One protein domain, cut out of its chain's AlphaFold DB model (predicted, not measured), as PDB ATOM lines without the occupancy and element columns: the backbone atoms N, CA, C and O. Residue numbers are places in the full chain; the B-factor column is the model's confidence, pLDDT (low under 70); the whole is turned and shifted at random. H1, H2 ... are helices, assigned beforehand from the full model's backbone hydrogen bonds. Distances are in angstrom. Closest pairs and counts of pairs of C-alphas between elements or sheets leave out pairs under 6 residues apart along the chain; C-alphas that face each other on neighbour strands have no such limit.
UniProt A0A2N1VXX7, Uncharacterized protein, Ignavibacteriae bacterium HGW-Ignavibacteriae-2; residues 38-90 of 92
ATOM      1  N   PHE A  38       7.224  -0.058 102.538       97.69
ATOM      2  CA  PHE A  38       8.520  -0.009 101.857       97.69
ATOM      3  C   PHE A  38       9.606  -0.706 102.673       97.69
ATOM      4  O   PHE A  38      10.275  -1.606 102.175       97.69
ATOM      5  N   ALA A  39       9.767  -0.304 103.939       97.44
ATOM      6  CA  ALA A  39      10.813  -0.826 104.807       97.44
ATOM      7  C   ALA A  39      10.673  -2.340 105.018       97.44
ATOM      8  O   ALA A  39      11.676  -3.053 104.996       97.44
ATOM      9  N   ALA A  40       9.444  -2.841 105.167       97.12
ATOM     10  CA  ALA A  40       9.173  -4.268 105.299       97.12
ATOM     11  C   ALA A  40       9.578  -5.047 104.036       97.12
ATOM     12  O   ALA A  40      10.347  -6.002 104.129       97.12
ATOM     13  N   PHE A  41       9.128  -4.614 102.854       97.31
ATOM     14  CA  PHE A  41       9.479  -5.270 101.590       97.31
ATOM     15  C   PHE A  41      10.975  -5.192 101.288       97.31
ATOM     16  O   PHE A  41      11.580  -6.187 100.896       97.31
ATOM     17  N   PHE A  42      11.587  -4.034 101.514       97.44
ATOM     18  CA  PHE A  42      13.017  -3.850 101.309       97.44
ATOM     19  C   PHE A  42      13.845  -4.744 102.242       97.44
ATOM     20  O   PHE A  42      14.807  -5.369 101.805       97.44
ATOM     21  N   SER A  43      13.426  -4.883 103.504       97.06
ATOM     22  CA  SER A  43      14.071  -5.795 104.457       97.06
ATOM     23  C   SER A  43      13.964  -7.252 104.011       97.06
ATOM     24  O   SER A  43      14.938  -7.991 104.130       97.06
ATOM     25  N   ILE A  44      12.813  -7.662 103.467       96.94
ATOM     26  CA  ILE A  44      12.633  -9.007 102.905       96.94
ATOM     27  C   ILE A  44      13.576  -9.217 101.716       96.94
ATOM     28  O   ILE A  44      14.284 -10.217 101.696       96.94
ATOM     29  N   LEU A  45      13.653  -8.271 100.774       95.94
ATOM     30  CA  LEU A  45      14.555  -8.369  99.617       95.94
ATOM     31  C   LEU A  45      16.024  -8.474 100.035       95.94
ATOM     32  O   LEU A  45      16.740  -9.350  99.547       95.94
ATOM     33  N   ILE A  46      16.455  -7.639 100.984       96.06
ATOM     34  CA  ILE A  46      17.802  -7.715 101.558       96.06
ATOM     35  C   ILE A  46      18.030  -9.081 102.202       96.06
ATOM     36  O   ILE A  46      19.051  -9.711 101.934       96.06
ATOM     37  N   ALA A  47      17.096  -9.554 103.028       96.38
ATOM     38  CA  ALA A  47      17.221 -10.835 103.712       96.38
ATOM     39  C   ALA A  47      17.307 -12.001 102.718       96.38
ATOM     40  O   ALA A  47      18.146 -12.885 102.880       96.38
ATOM     41  N   THR A  48      16.494 -11.987 101.660       94.75
ATOM     42  CA  THR A  48      16.529 -13.003 100.606       94.75
ATOM     43  C   THR A  48      17.850 -12.968  99.844       94.75
ATOM     44  O   THR A  48      18.486 -14.011  99.716       94.75
ATOM     45  N   LYS A  49      18.322 -11.794  99.402       93.44
ATOM     46  CA  LYS A  49      19.621 -11.672  98.718       93.44
ATOM     47  C   LYS A  49      20.783 -12.093  99.618       93.44
ATOM     48  O   LYS A  49      21.694 -12.779  99.159       93.44
ATOM     49  N   LEU A  50      20.737 -11.738 100.901       94.75
ATOM     50  CA  LEU A  50      21.742 -12.147 101.880       94.75
ATOM     51  C   LEU A  50      21.759 -13.670 102.053       94.75
ATOM     52  O   LEU A  50      22.825 -14.280 102.059       94.75
ATOM     53  N   PHE A  51      20.584 -14.294 102.130       95.44
ATOM     54  CA  PHE A  51      20.458 -15.745 102.213       95.44
ATOM     55  C   PHE A  51      20.970 -16.446 100.946       95.44
ATOM     56  O   PHE A  51      21.707 -17.427 101.038       95.44
ATOM     57  N   SER A  52      20.650 -15.919  99.760       93.62
ATOM     58  CA  SER A  52      21.162 -16.444  98.488       93.62
ATOM     59  C   SER A  52      22.682 -16.307  98.360       93.62
ATOM     60  O   SER A  52      23.330 -17.187  97.794       93.62
ATOM     61  N   TYR A  53      23.262 -15.236  98.905       94.00
ATOM     62  CA  TYR A  53      24.712 -15.080  99.011       94.00
ATOM     63  C   TYR A  53      25.319 -16.116  99.971       94.00
ATOM     64  O   TYR A  53      26.288 -16.783  99.620       94.00
ATOM     65  N   TRP A  54      24.720 -16.334 101.146       94.06
ATOM     66  CA  TRP A  54      25.195 -17.328 102.121       94.06
ATOM     67  C   TRP A  54      25.145 -18.773 101.624       94.06
ATOM     68  O   TRP A  54      26.035 -19.555 101.946       94.06
ATOM     69  N   ILE A  55      24.144 -19.131 100.821       95.69
ATOM     70  CA  ILE A  55      24.054 -20.456 100.183       95.69
ATOM     71  C   ILE A  55      25.022 -20.599  98.993       95.69
ATOM     72  O   ILE A  55      25.201 -21.696  98.465       95.69
ATOM     73  N   GLY A  56      25.689 -19.517  98.583       91.62
ATOM     74  CA  GLY A  56      26.649 -19.528  97.481       91.62
ATOM     75  C   GLY A  56      25.998 -19.523  96.099       91.62
ATOM     76  O   GLY A  56      26.662 -19.824  95.111       91.62
ATOM     77  N   THR A  57      24.707 -19.178  95.999       91.25
ATOM     78  CA  THR A  57      24.030 -18.995  94.703       91.25
ATOM     79  C   THR A  57      24.555 -17.761  93.971       91.25
ATOM     80  O   THR A  57      24.658 -17.768  92.748       91.25
ATOM     81  N   TYR A  58      24.920 -16.715  94.717       85.31
ATOM     82  CA  TYR A  58      25.547 -15.508  94.184       85.31
ATOM     83  C   TYR A  58      26.925 -15.305  94.801       85.31
ATOM     84  O   TYR A  58      27.108 -15.474  96.003       85.31
ATOM     85  N   SER A  59      27.889 -14.900  93.976       87.06
ATOM     86  CA  SER A  59      29.275 -14.660  94.399       87.06
ATOM     87  C   SER A  59      29.475 -13.310  95.092       87.06
ATOM     88  O   SER A  59      30.480 -13.117  95.768       87.06
ATOM     89  N   PHE A  60      28.535 -12.376  94.923       88.06
ATOM     90  CA  PHE A  60      28.599 -11.025  95.475       88.06
ATOM     91  C   PHE A  60      27.227 -10.604  96.002       88.06
ATOM     92  O   PHE A  60      26.199 -10.922  95.403       88.06
ATOM     93  N   PHE A  61      27.221  -9.874  97.116       90.88
ATOM     94  CA  PHE A  61      26.025  -9.234  97.646       90.88
ATOM     95  C   PHE A  61      25.950  -7.795  97.125       90.88
ATOM     96  O   PHE A  61      26.712  -6.935  97.567       90.88
ATOM     97  N   THR A  62      25.022  -7.542  96.199       91.19
ATOM     98  CA  THR A  62      24.772  -6.212  95.626       91.19
ATOM     99  C   THR A  62      23.294  -5.865  95.754       91.19
ATOM    100  O   THR A  62      22.421  -6.685  95.448       91.19
ATOM    101  N   VAL A  63      23.021  -4.648  96.223       93.00
ATOM    102  CA  VAL A  63      21.683  -4.050  96.233       93.00
ATOM    103  C   VAL A  63      21.607  -3.083  95.061       93.00
ATOM    104  O   VAL A  63      22.381  -2.129  94.998       93.00
ATOM    105  N   ASP A  64      20.685  -3.347  94.146       93.75
ATOM    106  CA  ASP A  64      20.516  -2.610  92.902       93.75
ATOM    107  C   ASP A  64      19.338  -1.635  93.008       93.75
ATOM    108  O   ASP A  64      18.459  -1.758  93.867       93.75
ATOM    109  N   ALA A  65      19.289  -0.662  92.096       94.31
ATOM    110  CA  ALA A  65      18.166   0.274  92.015       94.31
ATOM    111  C   ALA A  65      16.824  -0.443  91.767       94.31
ATOM    112  O   ALA A  65      15.774   0.027  92.216       94.31
ATOM    113  N   ASP A  66      16.862  -1.603  91.112       95.25
ATOM    114  CA  ASP A  66      15.688  -2.439  90.884       95.25
ATOM    115  C   ASP A  66      15.107  -2.980  92.198       95.25
ATOM    116  O   ASP A  66      13.889  -3.013  92.341       95.25
ATOM    117  N   ASP A  67      15.931  -3.303  93.206       94.38
ATOM    118  CA  ASP A  67      15.435  -3.762  94.516       94.38
ATOM    119  C   ASP A  67      14.689  -2.646  95.258       94.38
ATOM    120  O   ASP A  67      13.670  -2.883  95.908       94.38
ATOM    121  N   VAL A  68      15.195  -1.414  95.149       95.19
ATOM    122  CA  VAL A  68      14.572  -0.214  95.727       95.19
ATOM    123  C   VAL A  68      13.266   0.113  95.002       95.19
ATOM    124  O   VAL A  68      12.266   0.480  95.620       95.19
ATOM    125  N   THR A  69      13.254  -0.042  93.680       96.56
ATOM    126  CA  THR A  69      12.052   0.166  92.864       96.56
ATOM    127  C   THR A  69      11.002  -0.900  93.176       96.56
ATOM    128  O   THR A  69       9.818  -0.592  93.305       96.56
ATOM    129  N   LEU A  70      11.428  -2.148  93.383       95.88
ATOM    130  CA  LEU A  70      10.546  -3.258  93.728       95.88
ATOM    131  C   LEU A  70       9.956  -3.106  95.137       95.88
ATOM    132  O   LEU A  70       8.770  -3.372  95.339       95.88
ATOM    133  N   SER A  71      10.724  -2.617  96.115       96.81
ATOM    134  CA  SER A  71      10.203  -2.368  97.465       96.81
ATOM    135  C   SER A  71       9.206  -1.205  97.534       96.81
ATOM    136  O   SER A  71       8.366  -1.178  98.440       96.81
ATOM    137  N   ALA A  72       9.193  -0.296  96.551       96.38
ATOM    138  CA  ALA A  72       8.145   0.720  96.422       96.38
ATOM    139  C   ALA A  72       6.746   0.121  96.187       96.38
ATOM    140  O   ALA A  72       5.748   0.772  96.497       96.38
ATOM    141  N   ILE A  73       6.628  -1.141  95.760       96.12
ATOM    142  CA  ILE A  73       5.334  -1.841  95.742       96.12
ATOM    143  C   ILE A  73       4.754  -1.920  97.161       96.12
ATOM    144  O   ILE A  73       3.580  -1.612  97.368       96.12
ATOM    145  N   GLY A  74       5.583  -2.255  98.155       95.19
ATOM    146  CA  GLY A  74       5.177  -2.280  99.559       95.19
ATOM    147  C   GLY A  74       4.685  -0.915 100.042       95.19
ATOM    148  O   GLY A  74       3.692  -0.837 100.766       95.19
ATOM    149  N   PHE A  75       5.326   0.164  99.581       96.56
ATOM    150  CA  PHE A  75       4.862   1.526  99.838       96.56
ATOM    151  C   PHE A  75       3.455   1.759  99.304       96.56
ATOM    152  O   PHE A  75       2.560   2.140 100.058       96.56
ATOM    153  N   VAL A  76       3.267   1.522  98.007       96.12
ATOM    154  CA  VAL A  76       2.020   1.827  97.306       96.12
ATOM    155  C   VAL A  76       0.867   1.015  97.886       96.12
ATOM    156  O   VAL A  76      -0.182   1.582  98.182       96.12
ATOM    157  N   LEU A  77       1.068  -0.283  98.125       95.94
ATOM    158  CA  LEU A  77       0.030  -1.156  98.673       95.94
ATOM    159  C   LEU A  77      -0.441  -0.683 100.052       95.94
ATOM    160  O   LEU A  77      -1.637  -0.480 100.259       95.94
ATOM    161  N   VAL A  78       0.484  -0.458 100.990       95.56
ATOM    162  CA  VAL A  78       0.114  -0.059 102.356       95.56
ATOM    163  C   VAL A  78      -0.458   1.360 102.388       95.56
ATOM    164  O   VAL A  78      -1.419   1.614 103.117       95.56
ATOM    165  N   ALA A  79       0.080   2.272 101.575       93.19
ATOM    166  CA  ALA A  79      -0.455   3.622 101.450       93.19
ATOM    167  C   ALA A  79      -1.896   3.610 100.917       93.19
ATOM    168  O   ALA A  79      -2.755   4.260 101.506       93.19
ATOM    169  N   ILE A  80      -2.195   2.836  99.867       94.56
ATOM    170  CA  ILE A  80      -3.555   2.733  99.315       94.56
ATOM    171  C   ILE A  80      -4.515   2.121 100.335       94.56
ATOM    172  O   ILE A  80      -5.603   2.657 100.532       94.56
ATOM    173  N   ILE A  81      -4.122   1.049 101.031       93.38
ATOM    174  CA  ILE A  81      -4.963   0.434 102.072       93.38
ATOM    175  C   ILE A  81      -5.323   1.471 103.139       93.38
ATOM    176  O   ILE A  81      -6.498   1.658 103.452       93.38
ATOM    177  N   LYS A  82      -4.331   2.204 103.657       91.69
ATOM    178  CA  LYS A  82      -4.569   3.234 104.677       91.69
ATOM    179  C   LYS A  82      -5.349   4.427 104.165       91.69
ATOM    180  O   LYS A  82      -6.155   4.981 104.905       91.69
ATOM    181  N   PHE A  83      -5.141   4.810 102.916       90.81
ATOM    182  CA  PHE A  83      -5.947   5.830 102.268       90.81
ATOM    183  C   PHE A  83      -7.421   5.409 102.238       90.81
ATOM    184  O   PHE A  83      -8.260   6.139 102.753       90.81
ATOM    185  N   LEU A  84      -7.727   4.206 101.741       91.31
ATOM    186  CA  LEU A  84      -9.093   3.676 101.662       91.31
ATOM    187  C   LEU A  84      -9.747   3.494 103.042       91.31
ATOM    188  O   LEU A  84     -10.923   3.809 103.205       91.31
ATOM    189  N   GLU A  85      -8.996   3.046 104.052       89.50
ATOM    190  CA  GLU A  85      -9.485   2.965 105.437       89.50
ATOM    191  C   GLU A  85      -9.936   4.335 105.967       89.50
ATOM    192  O   GLU A  85     -11.004   4.440 106.574       89.50
ATOM    193  N   ASN A  86      -9.164   5.392 105.692       86.19
ATOM    194  CA  ASN A  86      -9.513   6.752 106.106       86.19
ATOM    195  C   ASN A  86     -10.721   7.314 105.333       86.19
ATOM    196  O   ASN A  86     -11.415   8.179 105.861       86.19
ATOM    197  N   PHE A  87     -11.007   6.837 104.114       83.44
ATOM    198  CA  PHE A  87     -12.265   7.160 103.422       83.44
ATOM    199  C   PHE A  87     -13.460   6.498 104.098       83.44
ATOM    200  O   PHE A  87     -14.425   7.183 104.418       83.44
ATOM    201  N   LYS A  88     -13.365   5.198 104.388       80.81
ATOM    202  CA  LYS A  88     -14.452   4.435 105.013       80.81
ATOM    203  C   LYS A  88     -14.839   4.963 106.400       80.81
ATOM    204  O   LYS A  88     -16.001   4.902 106.771       80.81
ATOM    205  N   GLN A  89     -13.881   5.462 107.182       68.94
ATOM    206  CA  GLN A  89     -14.163   6.024 108.512       68.94
ATOM    207  C   GLN A  89     -14.841   7.400 108.491       68.94
ATOM    208  O   GLN A  89     -15.379   7.801 109.519       68.94
ATOM    209  N   ASN A  90     -14.812   8.112 107.362       62.59
ATOM    210  CA  ASN A  90     -15.395   9.449 107.225       62.59
ATOM    211  C   ASN A  90     -16.719   9.453 106.434       62.59
ATOM    212  O   ASN A  90     -17.248  10.527 106.151       62.59
TER     213      ASN A  90
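Overview. This is residues 38 to 90 of the 92 residues of an uncharacterized protein of Ignavibacteriae bacterium HGW-Ignavibacteriae-2 (UniProt A0A2N1VXX7). A long helix, H2, has the shorter H1 folded back beside its first part in a lopsided helical hairpin, and the far end of H2 sticks out with residues 80 to 90. The printed part has 53 residues, with two named helices, H1 then H2, and no named strand: all helix. It is only just extended, close to loose, with a radius of gyration of the C-alphas of 15.3 A and spans of 52 by 18 by 11 A.

Arrangement. Start at H2, residues 65 to 88; its residues 67 to 75 alone touch H1, residues 38 to 54, which touches with 38 to 45 alone. Look at Phe 38 and Phe 75, whose C-alphas are the closest, 4.5 A apart. The helices run opposite ways at a shallow tilt of 32 degrees, only just short of steep. In H1 every O i to N i+4 pair is within hydrogen-bond range; in H2, 17 of 20 are.

Along the chain. Find C-alpha 65 at (18.166, 0.274, 92.015); H2 runs 35.4 A to C-alpha 88 at (-14.452, 4.435, 105.013). H1 begins at C-alpha 38, (8.520, -0.009, 101.857), and runs 24.0 A.

Size, cuts and confidence. The C-alphas farthest apart, of Ser 59 and Asn 90, are 52.4 A apart. The printed part has no cut, and the link is short. Residues 89 to 90 are under 70 in pLDDT.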